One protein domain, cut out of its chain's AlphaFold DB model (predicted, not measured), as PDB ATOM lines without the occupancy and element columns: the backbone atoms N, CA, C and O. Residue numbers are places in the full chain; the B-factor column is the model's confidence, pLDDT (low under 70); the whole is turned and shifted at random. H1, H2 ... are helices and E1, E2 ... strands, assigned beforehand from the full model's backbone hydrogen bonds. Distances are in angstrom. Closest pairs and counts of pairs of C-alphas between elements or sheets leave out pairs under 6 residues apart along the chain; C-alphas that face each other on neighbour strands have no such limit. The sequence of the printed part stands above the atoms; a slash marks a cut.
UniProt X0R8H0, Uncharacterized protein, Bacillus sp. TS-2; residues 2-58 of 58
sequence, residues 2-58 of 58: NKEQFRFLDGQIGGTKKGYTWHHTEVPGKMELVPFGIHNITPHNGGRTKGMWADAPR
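AT A GLANCE: This is residues 2 to 58 of the 58 residues of an uncharacterized protein of Bacillus sp. TS-2 (UniProt X0R8H0). A small two-stranded hairpin, E1 and E2, stands between two short helices: H1 is off one side of it, and H2 follows directly on E2, near the beginning of E1. From H2 on, residues 42 to 58 make a long tail with no named element. The 57 printed residues hold two named helices and two named strands, in the order H1, E1, E2, H2; the sheet E1 - E2 is antiparallel. The class is mixed, helices and strands, with 26 residues, under half, in named elements. The whole is compact, with a radius of gyration of the C-alphas of 11.4 A and spans of 30 by 23 by 22 A.

HOW THE PARTS SIT: H1, residues 3 to 12, comes closest to E1, residues 20 to 24, at the C-alphas of Phe 6 and Trp 22, 7.6 A apart. H1 and E2, residues 31 to 35, are only just apart, with a closest distance of 8.3 A. E1 and E2 are antiparallel neighbours and form a hairpin, with 143 degrees between their directions; N 23 and O 32, 2.7 A apart, and N 21 and O 34, 2.8 A apart, are within hydrogen-bond range. The closest C-alphas of E1 and H2, residues 36 to 41, are those of Tyr 20 and Phe 36, at 4.9 A. H1 and H2 are apart. In H1 and H2 every O i to N i+4 pair is within hydrogen-bond range.

IN THESE COORDINATES: H1 begins at C-alpha 3 (19.827, 119.649, -21.021) and is 14.7 A long. E1 and E2 are each 13.1 A long; E1 begins at C-alpha 20 (22.045, 111.683, -33.753). H2, 8.9 A long, ends at C-alpha 41 (32.407, 104.050, -29.900).

THE WHOLE: The C-alphas of Gly 14 and Arg 58, 30.7 A apart, are the two farthest apart. The printed part has no cut. The link from E2 to H2 is tight, and those from H1 to E1 and from E1 to E2 are short. The mean pLDDT of the printed part is 79.1; residues 42 to 58 are under 70.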
ATOM      1  N   ASN A   2      24.755 119.589 -20.373       76.94
ATOM      2  CA  ASN A   2      23.471 119.656 -19.670       76.94
ATOM      3  C   ASN A   2      22.284 119.769 -20.660       76.94
ATOM      4  O   ASN A   2      22.476 119.976 -21.856       76.94
ATOM      5  N   LYS A   3      21.042 119.623 -20.175       82.62
ATOM      6  CA  LYS A   3      19.827 119.649 -21.021       82.62
ATOM      7  C   LYS A   3      19.625 120.974 -21.769       82.62
ATOM      8  O   LYS A   3      19.065 120.974 -22.860       82.62
ATOM      9  N   GLU A   4      20.062 122.093 -21.199       86.44
ATOM     10  CA  GLU A   4      19.918 123.421 -21.813       86.44
ATOM     11  C   GLU A   4      20.818 123.577 -23.041       86.44
ATOM     12  O   GLU A   4      20.365 124.064 -24.075       86.44
ATOM     13  N   GLN A   5      22.049 123.069 -22.964       84.75
ATOM     14  CA  GLN A   5      22.980 123.022 -24.089       84.75
ATOM     15  C   GLN A   5      22.420 122.216 -25.266       84.75
ATOM     16  O   GLN A   5      22.494 122.669 -26.405       84.75
ATOM     17  N   PHE A   6      21.802 121.061 -25.000       87.19
ATOM     18  CA  PHE A   6      21.145 120.271 -26.046       87.19
ATOM     19  C   PHE A   6      19.996 121.034 -26.706       87.19
ATOM     20  O   PHE A   6      19.915 121.072 -27.929       87.19
ATOM     21  N   ARG A   7      19.145 121.703 -25.918       90.69
ATOM     22  CA  ARG A   7      18.038 122.506 -26.462       90.69
ATOM     23  C   ARG A   7      18.526 123.653 -27.342       90.69
ATOM     24  O   ARG A   7      17.913 123.919 -28.370       90.69
ATOM     25  N   PHE A   8      19.604 124.327 -26.939       91.12
ATOM     26  CA  PHE A   8      20.210 125.394 -27.730       91.12
ATOM     27  C   PHE A   8      20.696 124.872 -29.086       91.12
ATOM     28  O   PHE A   8      20.313 125.414 -30.119       91.12
ATOM     29  N   LEU A   9      21.483 123.794 -29.084       92.00
ATOM     30  CA  LEU A   9      22.049 123.219 -30.303       92.00
ATOM     31  C   LEU A   9      20.970 122.633 -31.227       92.00
ATOM     32  O   LEU A   9      20.984 122.884 -32.429       92.00
ATOM     33  N   ASP A  10      19.986 121.922 -30.674       93.38
ATOM     34  CA  ASP A  10      18.848 121.415 -31.445       93.38
ATOM     35  C   ASP A  10      18.062 122.565 -32.088       93.38
ATOM     36  O   ASP A  10      17.664 122.474 -33.247       93.38
ATOM     37  N   GLY A  11      17.898 123.689 -31.383       94.00
ATOM     38  CA  GLY A  11      17.270 124.891 -31.933       94.00
ATOM     39  C   GLY A  11      17.988 125.444 -33.169       94.00
ATOM     40  O   GLY A  11      17.324 125.894 -34.101       94.00
ATOM     41  N   GLN A  12      19.321 125.352 -33.228       92.56
ATOM     42  CA  GLN A  12      20.109 125.828 -34.373       92.56
ATOM     43  C   GLN A  12      19.874 125.019 -35.653       92.56
ATOM     44  O   GLN A  12      20.065 125.542 -36.748       92.56
ATOM     45  N   ILE A  13      19.457 123.757 -35.528       93.00
ATOM     46  CA  ILE A  13      19.227 122.853 -36.665       93.00
ATOM     47  C   ILE A  13      17.737 122.605 -36.949       93.00
ATOM     48  O   ILE A  13      17.405 121.758 -37.777       93.00
ATOM     49  N   GLY A  14      16.833 123.321 -36.272       94.50
ATOM     50  CA  GLY A  14      15.385 123.158 -36.441       94.50
ATOM     51  C   GLY A  14      14.765 122.004 -35.640       94.50
ATOM     52  O   GLY A  14      13.666 121.561 -35.962       94.50
ATOM     53  N   GLY A  15      15.440 121.529 -34.592       92.88
ATOM     54  CA  GLY A  15      14.950 120.524 -33.648       92.88
ATOM     55  C   GLY A  15      15.827 119.275 -33.553       92.88
ATOM     56  O   GLY A  15      16.808 119.100 -34.272       92.88
ATOM     57  N   THR A  16      15.464 118.373 -32.641       92.19
ATOM     58  CA  THR A  16      16.216 117.136 -32.407       92.19
ATOM     59  C   THR A  16      16.167 116.213 -33.626       92.19
ATOM     60  O   THR A  16      15.095 115.887 -34.141       92.19
ATOM     61  N   LYS A  17      17.327 115.699 -34.045       92.88
ATOM     62  CA  LYS A  17      17.426 114.712 -35.127       92.88
ATOM     63  C   LYS A  17      17.524 113.296 -34.564       92.88
ATOM     64  O   LYS A  17      18.504 112.936 -33.913       92.88
ATOM     65  N   LYS A  18      16.509 112.464 -34.822       92.69
ATOM     66  CA  LYS A  18      16.456 111.084 -34.309       92.69
ATOM     67  C   LYS A  18      17.688 110.283 -34.753       92.69
ATOM     68  O   LYS A  18      18.016 110.254 -35.935       92.69
ATOM     69  N   GLY A  19      18.341 109.611 -33.802       91.88
ATOM     70  CA  GLY A  19      19.525 108.778 -34.051       91.88
ATOM     71  C   GLY A  19      20.858 109.535 -34.077       91.88
ATOM     72  O   GLY A  19      21.892 108.905 -34.280       91.88
ATOM     73  N   TYR A  20      20.849 110.849 -33.846       92.88
ATOM     74  CA  TYR A  20      22.045 111.683 -33.753       92.88
ATOM     75  C   TYR A  20      22.202 112.241 -32.337       92.88
ATOM     76  O   TYR A  20      21.243 112.320 -31.573       92.88
ATOM     77  N   THR A  21      23.427 112.620 -31.993       91.81
ATOM     78  CA  THR A  21      23.758 113.326 -30.758       91.81
ATOM     79  C   THR A  21      24.893 114.310 -31.012       91.81
ATOM     80  O   THR A  21      25.641 114.189 -31.984       91.81
ATOM     81  N   TRP A  22      25.024 115.288 -30.129       90.81
ATOM     82  CA  TRP A  22      26.070 116.291 -30.204       90.81
ATOM     83  C   TRP A  22      27.376 115.764 -29.597       90.81
ATOM     84  O   TRP A  22      27.424 115.314 -28.453       90.81
ATOM     85  N   HIS A  23      28.443 115.811 -30.385       87.19
ATOM     86  CA  HIS A  23      29.807 115.444 -30.032       87.19
ATOM     87  C   HIS A  23      30.630 116.715 -29.823       87.19
ATOM     88  O   HIS A  23      30.595 117.625 -30.654       87.19
ATOM     89  N   HIS A  24      31.330 116.806 -28.691       82.38
ATOM     90  CA  HIS A  24      32.299 117.879 -28.489       82.38
ATOM     91  C   HIS A  24      33.583 117.549 -29.243       82.38
ATOM     92  O   HIS A  24      34.007 116.400 -29.263       82.38
ATOM     93  N   THR A  25      34.209 118.562 -29.829       78.50
ATOM     94  CA  THR A  25      35.531 118.415 -30.454       78.50
ATOM     95  C   THR A  25      36.624 118.937 -29.523       78.50
ATOM     96  O   THR A  25      36.356 119.525 -28.472       78.50
ATOM     97  N   GLU A  26      37.878 118.750 -29.913       76.06
ATOM     98  CA  GLU A  26      39.041 119.378 -29.291       76.06
ATOM     99  C   GLU A  26      39.024 120.911 -29.387       76.06
ATOM    100  O   GLU A  26      39.664 121.576 -28.572       76.06
ATOM    101  N   VAL A  27      38.270 121.480 -30.336       78.69
ATOM    102  CA  VAL A  27      38.108 122.928 -30.482       78.69
ATOM    103  C   VAL A  27      37.044 123.429 -29.493       78.69
ATOM    104  O   VAL A  27      35.876 123.036 -29.592       78.69
ATOM    105  N   PRO A  28      37.402 124.325 -28.550       76.06
ATOM    106  CA  PRO A  28      36.462 124.867 -27.573       76.06
ATOM    107  C   PRO A  28      35.229 125.489 -28.236       76.06
ATOM    108  O   PRO A  28      35.343 126.311 -29.140       76.06
ATOM    109  N   GLY A  29      34.040 125.099 -27.775       78.88
ATOM    110  CA  GLY A  29      32.768 125.637 -28.265       78.88
ATOM    111  C   GLY A  29      32.312 125.108 -29.629       78.88
ATOM    112  O   GLY A  29      31.184 125.401 -30.024       78.88
ATOM    113  N   LYS A  30      33.120 124.301 -30.333       83.62
ATOM    114  CA  LYS A  30      32.695 123.641 -31.572       83.62
ATOM    115  C   LYS A  30      32.002 122.313 -31.264       83.62
ATOM    116  O   LYS A  30      32.544 121.447 -30.572       83.62
ATOM    117  N   MET A  31      30.820 122.168 -31.852       88.44
ATOM    118  CA  MET A  31      29.911 121.046 -31.671       88.44
ATOM    119  C   MET A  31      29.630 120.363 -33.005       88.44
ATOM    120  O   MET A  31      29.307 121.029 -33.987       88.44
ATOM    121  N   GLU A  32      29.728 119.036 -33.033       90.00
ATOM    122  CA  GLU A  32      29.457 118.230 -34.223       90.00
ATOM    123  C   GLU A  32      28.250 117.326 -33.994       90.00
ATOM    124  O   GLU A  32      28.167 116.611 -32.999       90.00
ATOM    125  N   LEU A  33      27.293 117.352 -34.918       92.88
ATOM    126  CA  LEU A  33      26.142 116.458 -34.875       92.88
ATOM    127  C   LEU A  33      26.509 115.137 -35.556       92.88
ATOM    128  O   LEU A  33      26.643 115.083 -36.778       92.88
ATOM    129  N   VAL A  34      26.637 114.065 -34.779       90.94
ATOM    130  CA  VAL A  34      27.073 112.751 -35.274       90.94
ATOM    131  C   VAL A  34      26.055 111.660 -34.924       90.94
ATOM    132  O   VAL A  34      25.318 111.797 -33.944       90.94
ATOM    133  N   PRO A  35      25.981 110.553 -35.684       93.00
ATOM    134  CA  PRO A  35      25.162 109.404 -35.311       93.00
ATOM    135  C   PRO A  35      25.500 108.881 -33.907       93.00
ATOM    136  O   PRO A  35      26.671 108.731 -33.554       93.00
ATOM    137  N   PHE A  36      24.477 108.540 -33.119       87.31
ATOM    138  CA  PHE A  36      24.640 108.084 -31.733       87.31
ATOM    139  C   PHE A  36      25.550 106.853 -31.617       87.31
ATOM    140  O   PHE A  36      26.392 106.787 -30.726       87.31
ATOM    141  N   GLY A  37      25.434 105.909 -32.558       84.44
ATOM    142  CA  GLY A  37      26.303 104.731 -32.596       84.44
ATOM    143  C   GLY A  37      27.787 105.090 -32.719       84.44
ATOM    144  O   GLY A  37      28.606 104.518 -32.008       84.44
ATOM    145  N   ILE A  38      28.123 106.084 -33.551       83.62
ATOM    146  CA  ILE A  38      29.502 106.566 -33.740       83.62
ATOM    147  C   ILE A  38      29.992 107.295 -32.484       83.62
ATOM    148  O   ILE A  38      31.114 107.071 -32.031       83.62
ATOM    149  N   HIS A  39      29.134 108.119 -31.880       82.81
ATOM    150  CA  HIS A  39      29.450 108.813 -30.632       82.81
ATOM    151  C   HIS A  39      29.776 107.844 -29.487       82.81
ATOM    152  O   HIS A  39      30.637 108.132 -28.666       82.81
ATOM    153  N   ASN A  40      29.102 106.692 -29.432       78.25
ATOM    154  CA  ASN A  40      29.267 105.719 -28.354       78.25
ATOM    155  C   ASN A  40      30.566 104.894 -28.457       78.25
ATOM    156  O   ASN A  40      31.027 104.356 -27.455       78.25
ATOM    157  N   ILE A  41      31.155 104.791 -29.656       78.81
ATOM    158  CA  ILE A  41      32.407 104.050 -29.900       78.81
ATOM    159  C   ILE A  41      33.638 104.956 -30.017       78.81
ATOM    160  O   ILE A  41      34.758 104.455 -30.051       78.81
ATOM    161  N   THR A  42      33.443 106.276 -30.084       69.62
ATOM    162  CA  THR A  42      34.530 107.257 -30.194       69.62
ATOM    163  C   THR A  42      34.831 107.823 -28.803       69.62
ATOM    164  O   THR A  42      34.041 108.618 -28.291       69.62
ATOM    165  N   PRO A  43      35.932 107.412 -28.144       64.12
ATOM    166  CA  PRO A  43      36.240 107.873 -26.798       64.12
ATOM    167  C   PRO A  43      36.513 109.382 -26.764       64.12
ATOM    168  O   PRO A  43      37.303 109.917 -27.541       64.12
ATOM    169  N   HIS A  44      35.878 110.052 -25.802       63.94
ATOM    170  CA  HIS A  44      36.014 111.481 -25.503       63.94
ATOM    171  C   HIS A  44      37.369 111.793 -24.850       63.94
ATOM    172  O   HIS A  44      37.437 112.059 -23.645       63.94
ATOM    173  N   ASN A  45      38.453 111.701 -25.624       59.38
ATOM    174  CA  ASN A  45      39.804 112.087 -25.193       59.38
ATOM    175  C   ASN A  45      40.076 113.591 -25.401       59.38
ATOM    176  O   ASN A  45      40.943 114.150 -24.733       59.38
ATOM    177  N   GLY A  46      39.326 114.254 -26.289       55.03
ATOM    178  CA  GLY A  46      39.344 115.707 -26.484       55.03
ATOM    179  C   GLY A  46      38.314 116.416 -25.599       55.03
ATOM    180  O   GLY A  46      37.256 115.869 -25.305       55.03
ATOM    181  N   GLY A  47      38.615 117.635 -25.142       55.31
ATOM    182  CA  GLY A  47      37.629 118.489 -24.469       55.31
ATOM    183  C   GLY A  47      37.342 118.188 -22.990       55.31
ATOM    184  O   GLY A  47      36.395 118.757 -22.454       55.31
ATOM    185  N   ARG A  48      38.144 117.353 -22.309       59.53
ATOM    186  CA  ARG A  48      38.057 117.116 -20.844       59.53
ATOM    187  C   ARG A  48      38.869 118.096 -19.988       59.53
ATOM    188  O   ARG A  48      38.969 117.922 -18.778       59.53
ATOM    189  N   THR A  49      39.491 119.094 -20.605       57.84
ATOM    190  CA  THR A  49      40.211 120.155 -19.891       57.84
ATOM    191  C   THR A  49      39.224 121.036 -19.126       57.84
ATOM    192  O   THR A  49      38.124 121.293 -19.611       57.84
ATOM    193  N   LYS A  50      39.620 121.526 -17.946       55.97
ATOM    194  CA  LYS A  50      38.796 122.416 -17.115       55.97
ATOM    195  C   LYS A  50      38.223 123.579 -17.940       55.97
ATOM    196  O   LYS A  50      38.986 124.293 -18.589       55.97
ATOM    197  N   GLY A  51      36.902 123.766 -17.905       61.59
ATOM    198  CA  GLY A  51      36.198 124.808 -18.673       61.59
ATOM    199  C   GLY A  51      35.741 124.410 -20.086       61.59
ATOM    200  O   GLY A  51      35.143 125.224 -20.787       61.59
ATOM    201  N   MET A  52      35.980 123.168 -20.506       63.44
ATOM    202  CA  MET A  52      35.477 122.613 -21.766       63.44
ATOM    203  C   MET A  52      34.160 121.852 -21.553       63.44
ATOM    204  O   MET A  52      33.809 121.461 -20.445       63.44
ATOM    205  N   TRP A  53      33.403 121.598 -22.620       59.66
ATOM    206  CA  TRP A  53      32.044 121.043 -22.509       59.66
ATOM    207  C   TRP A  53      31.980 119.581 -22.007       59.66
ATOM    208  O   TRP A  53      30.893 119.104 -21.646       59.66
ATOM    209  N   ALA A  54      33.117 118.873 -21.976       59.66
ATOM    210  CA  ALA A  54      33.250 117.539 -21.383       59.66
ATOM    211  C   ALA A  54      33.665 117.551 -19.898       59.66
ATOM    212  O   ALA A  54      33.779 116.478 -19.303       59.66
ATOM    213  N   ASP A  55      33.891 118.726 -19.303       65.00
ATOM    214  CA  ASP A  55      34.241 118.913 -17.889       65.00
ATOM    215  C   ASP A  55      32.993 118.734 -16.999       65.00
ATOM    216  O   ASP A  55      32.395 119.694 -16.517       65.00
ATOM    217  N   ALA A  56      32.522 117.488 -16.865       57.56
ATOM    218  CA  ALA A  56      31.388 117.115 -16.019       57.56
ATOM    219  C   ALA A  56      31.812 116.084 -14.945       57.56
ATOM    220  O   ALA A  56      32.488 115.106 -15.294       57.56
ATOM    221  N   PRO A  57      31.412 116.263 -13.665       55.84
ATOM    222  CA  PRO A  57      31.604 115.265 -12.607       55.84
ATOM    223  C   PRO A  57      30.874 113.951 -12.926       55.84
ATOM    224  O   PRO A  57      29.867 113.968 -13.636       55.84
ATOM    225  N   ARG A  58      31.390 112.827 -12.413       57.28
ATOM    226  CA  ARG A  58      30.757 111.503 -12.548       57.28
ATOM    227  C   ARG A  58      29.618 111.313 -11.561       57.28
ATOM    228  O   ARG A  58      29.783 111.772 -10.411       57.28
TER     229      ARG A  58